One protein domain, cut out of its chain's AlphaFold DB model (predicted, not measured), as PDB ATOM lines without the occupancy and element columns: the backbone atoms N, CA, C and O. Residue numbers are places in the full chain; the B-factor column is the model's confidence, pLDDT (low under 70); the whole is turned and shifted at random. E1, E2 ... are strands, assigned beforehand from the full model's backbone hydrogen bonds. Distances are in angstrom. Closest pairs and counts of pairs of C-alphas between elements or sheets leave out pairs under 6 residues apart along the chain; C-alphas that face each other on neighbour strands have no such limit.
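What this domain is: This is residues 3 to 67 of the 67 residues of an uncharacterized protein of Streptacidiphilus bronchialis (UniProt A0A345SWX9). A long, narrow, twisted ribbon of three antiparallel strands, E2, E1 and E4 in that order, makes a rod. Short E3 pairs at one end with residues 3 to 4, and the unnamed stretch 45 to 57 leads back along the rod to E4. The 65 printed residues hold four named strands, E1 to E4, and no named helix: all strand, loose, radius of gyration of the C-alphas 14.0 A, spans 43 by 17 by 14 A.

Where its parts are: Find C-alpha 11 at (-15.041, -9.687, -56.181), where E1, residues 11 to 20, begins its 29.2 A. E2, residues 26 to 37, also covers 29.2 A. E4, residues 58 to 66, runs 24.3 A to C-alpha 66 at (-9.900, -13.094, -58.625). E3 is residues 42 to 44.

How they stand to each other: Inner strand E1 forms a hairpin with E2, at 165 degrees; look at N 15 and O 32, 2.8 A. E1 and E4 are antiparallel at 157 degrees, with N 16 and O 63 at 2.9 A. E3 pairs with no named strand; its closest C-alpha pair with E2, Val 34 and Ala 43, is 7.1 A apart. E1 and E3 are apart.

The domain as a whole: The C-alphas farthest apart, of Gly 8 and Arg 54, are 44.2 A apart. The printed part has no cut; the link from E3 to E4 is long. In this model, pLDDT is under 70 at residues 51 to 54.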
ATOM      1  N   ILE A   3      -5.153  -8.806 -48.767       96.38
ATOM      2  CA  ILE A   3      -5.840  -8.707 -50.067       96.38
ATOM      3  C   ILE A   3      -6.596  -7.384 -50.099       96.38
ATOM      4  O   ILE A   3      -7.424  -7.150 -49.223       96.38
ATOM      5  N   THR A   4      -6.362  -6.559 -51.117       97.69
ATOM      6  CA  THR A   4      -7.139  -5.339 -51.372       97.69
ATOM      7  C   THR A   4      -7.901  -5.482 -52.686       97.69
ATOM      8  O   THR A   4      -7.298  -5.800 -53.713       97.69
ATOM      9  N   ASN A   5      -9.211  -5.223 -52.675       98.06
ATOM     10  CA  ASN A   5      -9.985  -5.120 -53.907       98.06
ATOM     11  C   ASN A   5      -9.819  -3.718 -54.506       98.06
ATOM     12  O   ASN A   5     -10.449  -2.767 -54.056       98.06
ATOM     13  N   HIS A   6      -8.972  -3.593 -55.525       97.44
ATOM     14  CA  HIS A   6      -8.784  -2.339 -56.264       97.44
ATOM     15  C   HIS A   6      -9.764  -2.156 -57.434       97.44
ATOM     16  O   HIS A   6      -9.684  -1.158 -58.144       97.44
ATOM     17  N   SER A   7     -10.659  -3.117 -57.671       96.31
ATOM     18  CA  SER A   7     -11.665  -3.012 -58.725       96.31
ATOM     19  C   SER A   7     -12.867  -2.175 -58.278       96.31
ATOM     20  O   SER A   7     -13.051  -1.906 -57.091       96.31
ATOM     21  N   GLY A   8     -13.692  -1.772 -59.248       97.31
ATOM     22  CA  GLY A   8     -14.927  -1.019 -59.010       97.31
ATOM     23  C   GLY A   8     -16.144  -1.880 -58.662       97.31
ATOM     24  O   GLY A   8     -17.231  -1.336 -58.508       97.31
ATOM     25  N   SER A   9     -15.996  -3.203 -58.554       97.81
ATOM     26  CA  SER A   9     -17.093  -4.124 -58.247       97.81
ATOM     27  C   SER A   9     -16.718  -5.102 -57.141       97.81
ATOM     28  O   SER A   9     -15.547  -5.302 -56.817       97.81
ATOM     29  N   ARG A  10     -17.734  -5.737 -56.561       98.06
ATOM     30  CA  ARG A  10     -17.537  -6.846 -55.633       98.06
ATOM     31  C   ARG A  10     -16.791  -7.983 -56.331       98.06
ATOM     32  O   ARG A  10     -17.069  -8.266 -57.494       98.06
ATOM     33  N   ALA A  11     -15.837  -8.593 -55.636       98.25
ATOM     34  CA  ALA A  11     -15.041  -9.687 -56.181       98.25
ATOM     35  C   ALA A  11     -14.600 -10.656 -55.082       98.25
ATOM     36  O   ALA A  11     -14.381 -10.265 -53.932       98.25
ATOM     37  N   SER A  12     -14.423 -11.918 -55.451       97.88
ATOM     38  CA  SER A  12     -13.856 -12.947 -54.584       97.88
ATOM     39  C   SER A  12     -12.396 -13.198 -54.940       97.88
ATOM     40  O   SER A  12     -11.994 -13.092 -56.097       97.88
ATOM     41  N   TYR A  13     -11.591 -13.533 -53.939       98.00
ATOM     42  CA  TYR A  13     -10.157 -13.743 -54.081       98.00
ATOM     43  C   TYR A  13      -9.734 -15.045 -53.416       98.00
ATOM     44  O   TYR A  13     -10.126 -15.320 -52.281       98.00
ATOM     45  N   ALA A  14      -8.873 -15.798 -54.092       97.56
ATOM     46  CA  ALA A  14      -8.223 -16.986 -53.559       97.56
ATOM     47  C   ALA A  14      -6.716 -16.898 -53.803       97.56
ATOM     48  O   ALA A  14      -6.269 -16.510 -54.882       97.56
ATOM     49  N   VAL A  15      -5.928 -17.251 -52.796       97.19
ATOM     50  CA  VAL A  15      -4.470 -17.250 -52.850       97.19
ATOM     51  C   VAL A  15      -3.973 -18.616 -52.414       97.19
ATOM     52  O   VAL A  15      -4.273 -19.073 -51.310       97.19
ATOM     53  N   ARG A  16      -3.201 -19.260 -53.287       97.31
ATOM     54  CA  ARG A  16      -2.461 -20.475 -52.961       97.31
ATOM     55  C   ARG A  16      -1.133 -20.088 -52.322       97.31
ATOM     56  O   ARG A  16      -0.352 -19.334 -52.911       97.31
ATOM     57  N   ILE A  17      -0.885 -20.633 -51.140       96.62
ATOM     58  CA  ILE A  17       0.367 -20.520 -50.402       96.62
ATOM     59  C   ILE A  17       1.058 -21.878 -50.430       96.62
ATOM     60  O   ILE A  17       0.469 -22.879 -50.029       96.62
ATOM     61  N   ASP A  18       2.302 -21.891 -50.885       96.12
ATOM     62  CA  ASP A  18       3.182 -23.051 -50.822       96.12
ATOM     63  C   ASP A  18       4.145 -22.886 -49.644       96.12
ATOM     64  O   ASP A  18       4.749 -21.827 -49.478       96.12
ATOM     65  N   PHE A  19       4.299 -23.928 -48.834       93.94
ATOM     66  CA  PHE A  19       5.308 -24.011 -47.784       93.94
ATOM     67  C   PHE A  19       6.504 -24.796 -48.314       93.94
ATOM     68  O   PHE A  19       6.363 -25.948 -48.734       93.94
ATOM     69  N   THR A  20       7.678 -24.169 -48.317       93.56
ATOM     70  CA  THR A  20       8.911 -24.765 -48.837       93.56
ATOM     71  C   THR A  20       9.877 -25.129 -47.717       93.56
ATOM     72  O   THR A  20      10.000 -24.385 -46.742       93.56
ATOM     73  N   ASP A  21      10.596 -26.238 -47.867       91.56
ATOM     74  CA  ASP A  21      11.721 -26.584 -46.991       91.56
ATOM     75  C   ASP A  21      12.967 -25.715 -47.277       91.56
ATOM     76  O   ASP A  21      12.943 -24.807 -48.114       91.56
ATOM     77  N   SER A  22      14.077 -25.985 -46.582       90.69
ATOM     78  CA  SER A  22      15.339 -25.246 -46.740       90.69
ATOM     79  C   SER A  22      15.999 -25.406 -48.114       90.69
ATOM     80  O   SER A  22      16.839 -24.583 -48.474       90.69
ATOM     81  N   SER A  23      15.621 -26.422 -48.894       92.75
ATOM     82  CA  SER A  23      16.071 -26.598 -50.280       92.75
ATOM     83  C   SER A  23      15.229 -25.800 -51.284       92.75
ATOM     84  O   SER A  23      15.565 -25.739 -52.465       92.75
ATOM     85  N   GLY A  24      14.133 -25.183 -50.826       91.31
ATOM     86  CA  GLY A  24      13.171 -24.479 -51.670       91.31
ATOM     87  C   GLY A  24      12.117 -25.394 -52.298       91.31
ATOM     88  O   GLY A  24      11.312 -24.928 -53.106       91.31
ATOM     89  N   LYS A  25      12.078 -26.680 -51.929       92.38
ATOM     90  CA  LYS A  25      11.065 -27.624 -52.404       92.38
ATOM     91  C   LYS A  25       9.746 -27.390 -51.672       92.38
ATOM     92  O   LYS A  25       9.721 -27.374 -50.445       92.38
ATOM     93  N   THR A  26       8.642 -27.275 -52.413       94.12
ATOM     94  CA  THR A  26       7.291 -27.267 -51.832       94.12
ATOM     95  C   THR A  26       6.995 -28.612 -51.173       94.12
ATOM     96  O   THR A  26       7.022 -29.653 -51.831       94.12
ATOM     97  N   VAL A  27       6.699 -28.584 -49.876       92.88
ATOM     98  CA  VAL A  27       6.324 -29.763 -49.080       92.88
ATOM     99  C   VAL A  27       4.841 -29.769 -48.714       92.88
ATOM    100  O   VAL A  27       4.286 -30.827 -48.440       92.88
ATOM    101  N   GLU A  28       4.189 -28.608 -48.770       92.94
ATOM    102  CA  GLU A  28       2.761 -28.448 -48.510       92.94
ATOM    103  C   GLU A  28       2.198 -27.250 -49.284       92.94
ATOM    104  O   GLU A  28       2.901 -26.268 -49.536       92.94
ATOM    105  N   SER A  29       0.909 -27.311 -49.618       94.69
ATOM    106  CA  SER A  29       0.157 -26.190 -50.177       94.69
ATOM    107  C   SER A  29      -1.171 -26.012 -49.447       94.69
ATOM    108  O   SER A  29      -1.872 -26.985 -49.179       94.69
ATOM    109  N   THR A  30      -1.556 -24.762 -49.204       94.94
ATOM    110  CA  THR A  30      -2.884 -24.394 -48.698       94.94
ATOM    111  C   THR A  30      -3.483 -23.266 -49.531       94.94
ATOM    112  O   THR A  30      -2.765 -22.516 -50.198       94.94
ATOM    113  N   VAL A  31      -4.807 -23.134 -49.508       95.50
ATOM    114  CA  VAL A  31      -5.522 -22.050 -50.186       95.50
ATOM    115  C   VAL A  31      -6.298 -21.254 -49.154       95.50
ATOM    116  O   VAL A  31      -7.060 -21.804 -48.364       95.50
ATOM    117  N   VAL A  32      -6.122 -19.939 -49.188       95.81
ATOM    118  CA  VAL A  32      -6.847 -18.996 -48.342       95.81
ATOM    119  C   VAL A  32      -7.510 -17.944 -49.218       95.81
ATOM    120  O   VAL A  32      -6.949 -17.505 -50.220       95.81
ATOM    121  N   GLY A  33      -8.722 -17.537 -48.865       96.38
ATOM    122  CA  GLY A  33      -9.485 -16.616 -49.688       96.38
ATOM    123  C   GLY A  33     -10.510 -15.820 -48.908       96.38
ATOM    124  O   GLY A  33     -10.852 -16.141 -47.772       96.38
ATOM    125  N   VAL A  34     -10.992 -14.767 -49.551       98.06
ATOM    126  CA  VAL A  34     -12.112 -13.950 -49.094       98.06
ATOM    127  C   VAL A  34     -13.114 -13.887 -50.230       98.06
ATOM    128  O   VAL A  34     -12.751 -13.605 -51.372       98.06
ATOM    129  N   ARG A  35     -14.373 -14.179 -49.926       97.62
ATOM    130  CA  ARG A  35     -15.452 -14.009 -50.892       97.62
ATOM    131  C   ARG A  35     -15.992 -12.598 -50.813       97.62
ATOM    132  O   ARG A  35     -15.993 -12.005 -49.734       97.62
ATOM    133  N   ASP A  36     -16.486 -12.113 -51.943       97.69
ATOM    134  CA  ASP A  36     -17.413 -10.990 -51.969       97.69
ATOM    135  C   ASP A  36     -16.855  -9.726 -51.285       97.69
ATOM    136  O   ASP A  36     -17.558  -9.017 -50.560       97.69
ATOM    137  N   LEU A  37     -15.568  -9.444 -51.508       98.19
ATOM    138  CA  LEU A  37     -14.882  -8.278 -50.966       98.19
ATOM    139  C   LEU A  37     -15.340  -7.029 -51.722       98.19
ATOM    140  O   LEU A  37     -15.163  -6.927 -52.938       98.19
ATOM    141  N   GLU A  38     -15.926  -6.081 -50.999       98.50
ATOM    142  CA  GLU A  38     -16.406  -4.818 -51.565       98.50
ATOM    143  C   GLU A  38     -15.269  -3.987 -52.204       98.50
ATOM    144  O   GLU A  38     -14.114  -4.087 -51.763       98.50
ATOM    145  N   PRO A  39     -15.574  -3.136 -53.203       98.31
ATOM    146  CA  PRO A  39     -14.616  -2.205 -53.801       98.31
ATOM    147  C   PRO A  39     -13.846  -1.385 -52.760       98.31
ATOM    148  O   PRO A  39     -14.411  -0.870 -51.795       98.31
ATOM    149  N   GLY A  40     -12.530  -1.271 -52.935       98.25
ATOM    150  CA  GLY A  40     -11.637  -0.513 -52.053       98.25
ATOM    151  C   GLY A  40     -11.394  -1.139 -50.675       98.25
ATOM    152  O   GLY A  40     -10.580  -0.623 -49.906       98.25
ATOM    153  N   ARG A  41     -12.063  -2.245 -50.325       98.38
ATOM    154  CA  ARG A  41     -11.873  -2.904 -49.029       98.38
ATOM    155  C   ARG A  41     -10.659  -3.815 -49.031       98.38
ATOM    156  O   ARG A  41     -10.153  -4.261 -50.061       98.38
ATOM    157  N   THR A  42     -10.191  -4.097 -47.823       98.38
ATOM    158  CA  THR A  42      -9.068  -4.992 -47.581       98.38
ATOM    159  C   THR A  42      -9.455  -6.068 -46.577       98.38
ATOM    160  O   THR A  42     -10.007  -5.752 -45.526       98.38
ATOM    161  N   ALA A  43      -9.095  -7.316 -46.874       97.69
ATOM    162  CA  ALA A  43      -9.094  -8.420 -45.926       97.69
ATOM    163  C   ALA A  43      -7.661  -8.789 -45.505       97.69
ATOM    164  O   ALA A  43      -6.751  -8.872 -46.337       97.69
ATOM    165  N   THR A  44      -7.474  -9.058 -44.212       97.38
ATOM    166  CA  THR A  44      -6.245  -9.650 -43.671       97.38
ATOM    167  C   THR A  44      -6.526 -11.101 -43.334       97.38
ATOM    168  O   THR A  44      -7.421 -11.386 -42.544       97.38
ATOM    169  N   LEU A  45      -5.762 -12.009 -43.936       94.62
ATOM    170  CA  LEU A  45      -5.945 -13.448 -43.788       94.62
ATOM    171  C   LEU A  45      -4.656 -14.107 -43.293       94.62
ATOM    172  O   LEU A  45      -3.541 -13.641 -43.583       94.62
ATOM    173  N   LEU A  46      -4.833 -15.208 -42.565       94.38
ATOM    174  CA  LEU A  46      -3.770 -16.092 -42.106       94.38
ATOM    175  C   LEU A  46      -3.867 -17.423 -42.849       94.38
ATOM    176  O   LEU A  46      -4.958 -17.946 -43.056       94.38
ATOM    177  N   ALA A  47      -2.712 -17.948 -43.239       91.56
ATOM    178  CA  ALA A  47      -2.555 -19.297 -43.750       91.56
ATOM    179  C   ALA A  47      -1.622 -20.031 -42.790       91.56
ATOM    180  O   ALA A  47      -0.562 -19.506 -42.442       91.56
ATOM    181  N   PHE A  48      -2.030 -21.217 -42.363       88.62
ATOM    182  CA  PHE A  48      -1.244 -22.071 -41.486       88.62
ATOM    183  C   PHE A  48      -0.743 -23.256 -42.302       88.62
ATOM    184  O   PHE A  48      -1.508 -23.826 -43.079       88.62
ATOM    185  N   GLY A  49       0.537 -23.581 -42.142       82.75
ATOM    186  CA  GLY A  49       1.076 -24.856 -42.598       82.75
ATOM    187  C   GLY A  49       0.761 -25.934 -41.568       82.75
ATOM    188  O   GLY A  49       0.546 -25.641 -40.385       82.75
ATOM    189  N   SER A  50       0.727 -27.178 -42.010       76.69
ATOM    190  CA  SER A  50       0.582 -28.348 -41.168       76.69
ATOM    191  C   SER A  50       1.793 -28.488 -40.257       76.69
ATOM    192  O   SER A  50       2.946 -28.536 -40.676       76.69
ATOM    193  N   THR A  51       1.521 -28.628 -38.965       62.56
ATOM    194  CA  THR A  51       2.540 -28.844 -37.931       62.56
ATOM    195  C   THR A  51       3.189 -30.234 -38.024       62.56
ATOM    196  O   THR A  51       4.106 -30.536 -37.264       62.56
ATOM    197  N   ALA A  52       2.720 -31.100 -38.936       61.28
ATOM    198  CA  ALA A  52       3.228 -32.460 -39.108       61.28
ATOM    199  C   ALA A  52       4.682 -32.501 -39.604       61.28
ATOM    200  O   ALA A  52       5.400 -33.469 -39.344       61.28
ATOM    201  N   THR A  53       5.156 -31.452 -40.278       60.56
ATOM    202  CA  THR A  53       6.569 -31.331 -40.630       60.56
ATOM    203  C   THR A  53       7.349 -30.824 -39.417       60.56
ATOM    204  O   THR A  53       7.321 -29.641 -39.094       60.56
ATOM    205  N   ARG A  54       8.103 -31.713 -38.750       65.06
ATOM    206  CA  ARG A  54       9.102 -31.339 -37.719       65.06
ATOM    207  C   ARG A  54      10.159 -30.347 -38.233       65.06
ATOM    208  O   ARG A  54      10.875 -29.747 -37.437       65.06
ATOM    209  N   THR A  55      10.271 -30.207 -39.550       76.12
ATOM    210  CA  THR A  55      11.187 -29.294 -40.226       76.12
ATOM    211  C   THR A  55      10.533 -27.921 -40.406       76.12
ATOM    212  O   THR A  55       9.409 -27.862 -40.905       76.12
ATOM    213  N   PRO A  56      11.221 -26.818 -40.063       84.56
ATOM    214  CA  PRO A  56      10.749 -25.474 -40.371       84.56
ATOM    215  C   PRO A  56      10.503 -25.288 -41.871       84.56
ATOM    216  O   PRO A  56      11.308 -25.717 -42.699       84.56
ATOM    217  N   THR A  57       9.414 -24.602 -42.209       91.81
ATOM    218  CA  THR A  57       9.046 -24.283 -43.593       91.81
ATOM    219  C   THR A  57       8.856 -22.786 -43.784       91.81
ATOM    220  O   THR A  57       8.405 -22.094 -42.869       91.81
ATOM    221  N   THR A  58       9.092 -22.307 -45.000       92.94
ATOM    222  CA  THR A  58       8.869 -20.913 -45.391       92.94
ATOM    223  C   THR A  58       7.630 -20.804 -46.284       92.94
ATOM    224  O   THR A  58       7.578 -21.475 -47.313       92.94
ATOM    225  N   PRO A  59       6.631 -19.968 -45.948       94.56
ATOM    226  CA  PRO A  59       5.482 -19.734 -46.816       94.56
ATOM    227  C   PRO A  59       5.830 -18.820 -48.000       94.56
ATOM    228  O   PRO A  59       6.492 -17.793 -47.840       94.56
ATOM    229  N   LYS A  60       5.290 -19.134 -49.178       94.94
ATOM    230  CA  LYS A  60       5.387 -18.336 -50.404       94.94
ATOM    231  C   LYS A  60       4.034 -18.258 -51.105       94.94
ATOM    232  O   LYS A  60       3.331 -19.254 -51.235       94.94
ATOM    233  N   VAL A  61       3.688 -17.078 -51.624       95.56
ATOM    234  CA  VAL A  61       2.541 -16.935 -52.535       95.56
ATOM    235  C   VAL A  61       2.886 -17.607 -53.863       95.56
ATOM    236  O   VAL A  61       3.781 -17.151 -54.573       95.56
ATOM    237  N   ALA A  62       2.185 -18.692 -54.182       96.00
ATOM    238  CA  ALA A  62       2.374 -19.434 -55.425       96.00
ATOM    239  C   ALA A  62       1.454 -18.915 -56.535       96.00
ATOM    240  O   ALA A  62       1.865 -18.807 -57.687       96.00
ATOM    241  N   GLN A  63       0.214 -18.569 -56.182       96.69
ATOM    242  CA  GLN A  63      -0.785 -18.070 -57.121       96.69
ATOM    243  C   GLN A  63      -1.806 -17.191 -56.401       96.69
ATOM    244  O   GLN A  63      -2.161 -17.458 -55.254       96.69
ATOM    245  N   ALA A  64      -2.322 -16.182 -57.100       96.06
ATOM    246  CA  ALA A  64      -3.481 -15.406 -56.682       96.06
ATOM    247  C   ALA A  64      -4.514 -15.373 -57.814       96.06
ATOM    248  O   ALA A  64      -4.158 -15.222 -58.982       96.06
ATOM    249  N   GLN A  65      -5.788 -15.506 -57.463       96.56
ATOM    250  CA  GLN A  65      -6.915 -15.493 -58.388       96.56
ATOM    251  C   GLN A  65      -8.008 -14.550 -57.881       96.56
ATOM    252  O   GLN A  65      -8.226 -14.427 -56.675       96.56
ATOM    253  N   ARG A  66      -8.696 -13.906 -58.828       96.19
ATOM    254  CA  ARG A  66      -9.900 -13.094 -58.625       96.19
ATOM    255  C   ARG A  66     -11.037 -13.673 -59.470       96.19
ATOM    256  O   ARG A  66     -10.773 -14.075 -60.603       96.19
ATOM    257  N   THR A  67     -12.260 -13.666 -58.948       88.94
ATOM    258  CA  THR A  67     -13.500 -14.029 -59.660       88.94
ATOM    259  C   THR A  67     -14.600 -13.032 -59.362       88.94
ATOM    260  O   THR A  67     -14.704 -12.647 -58.171       88.94
TER     261      THR A  67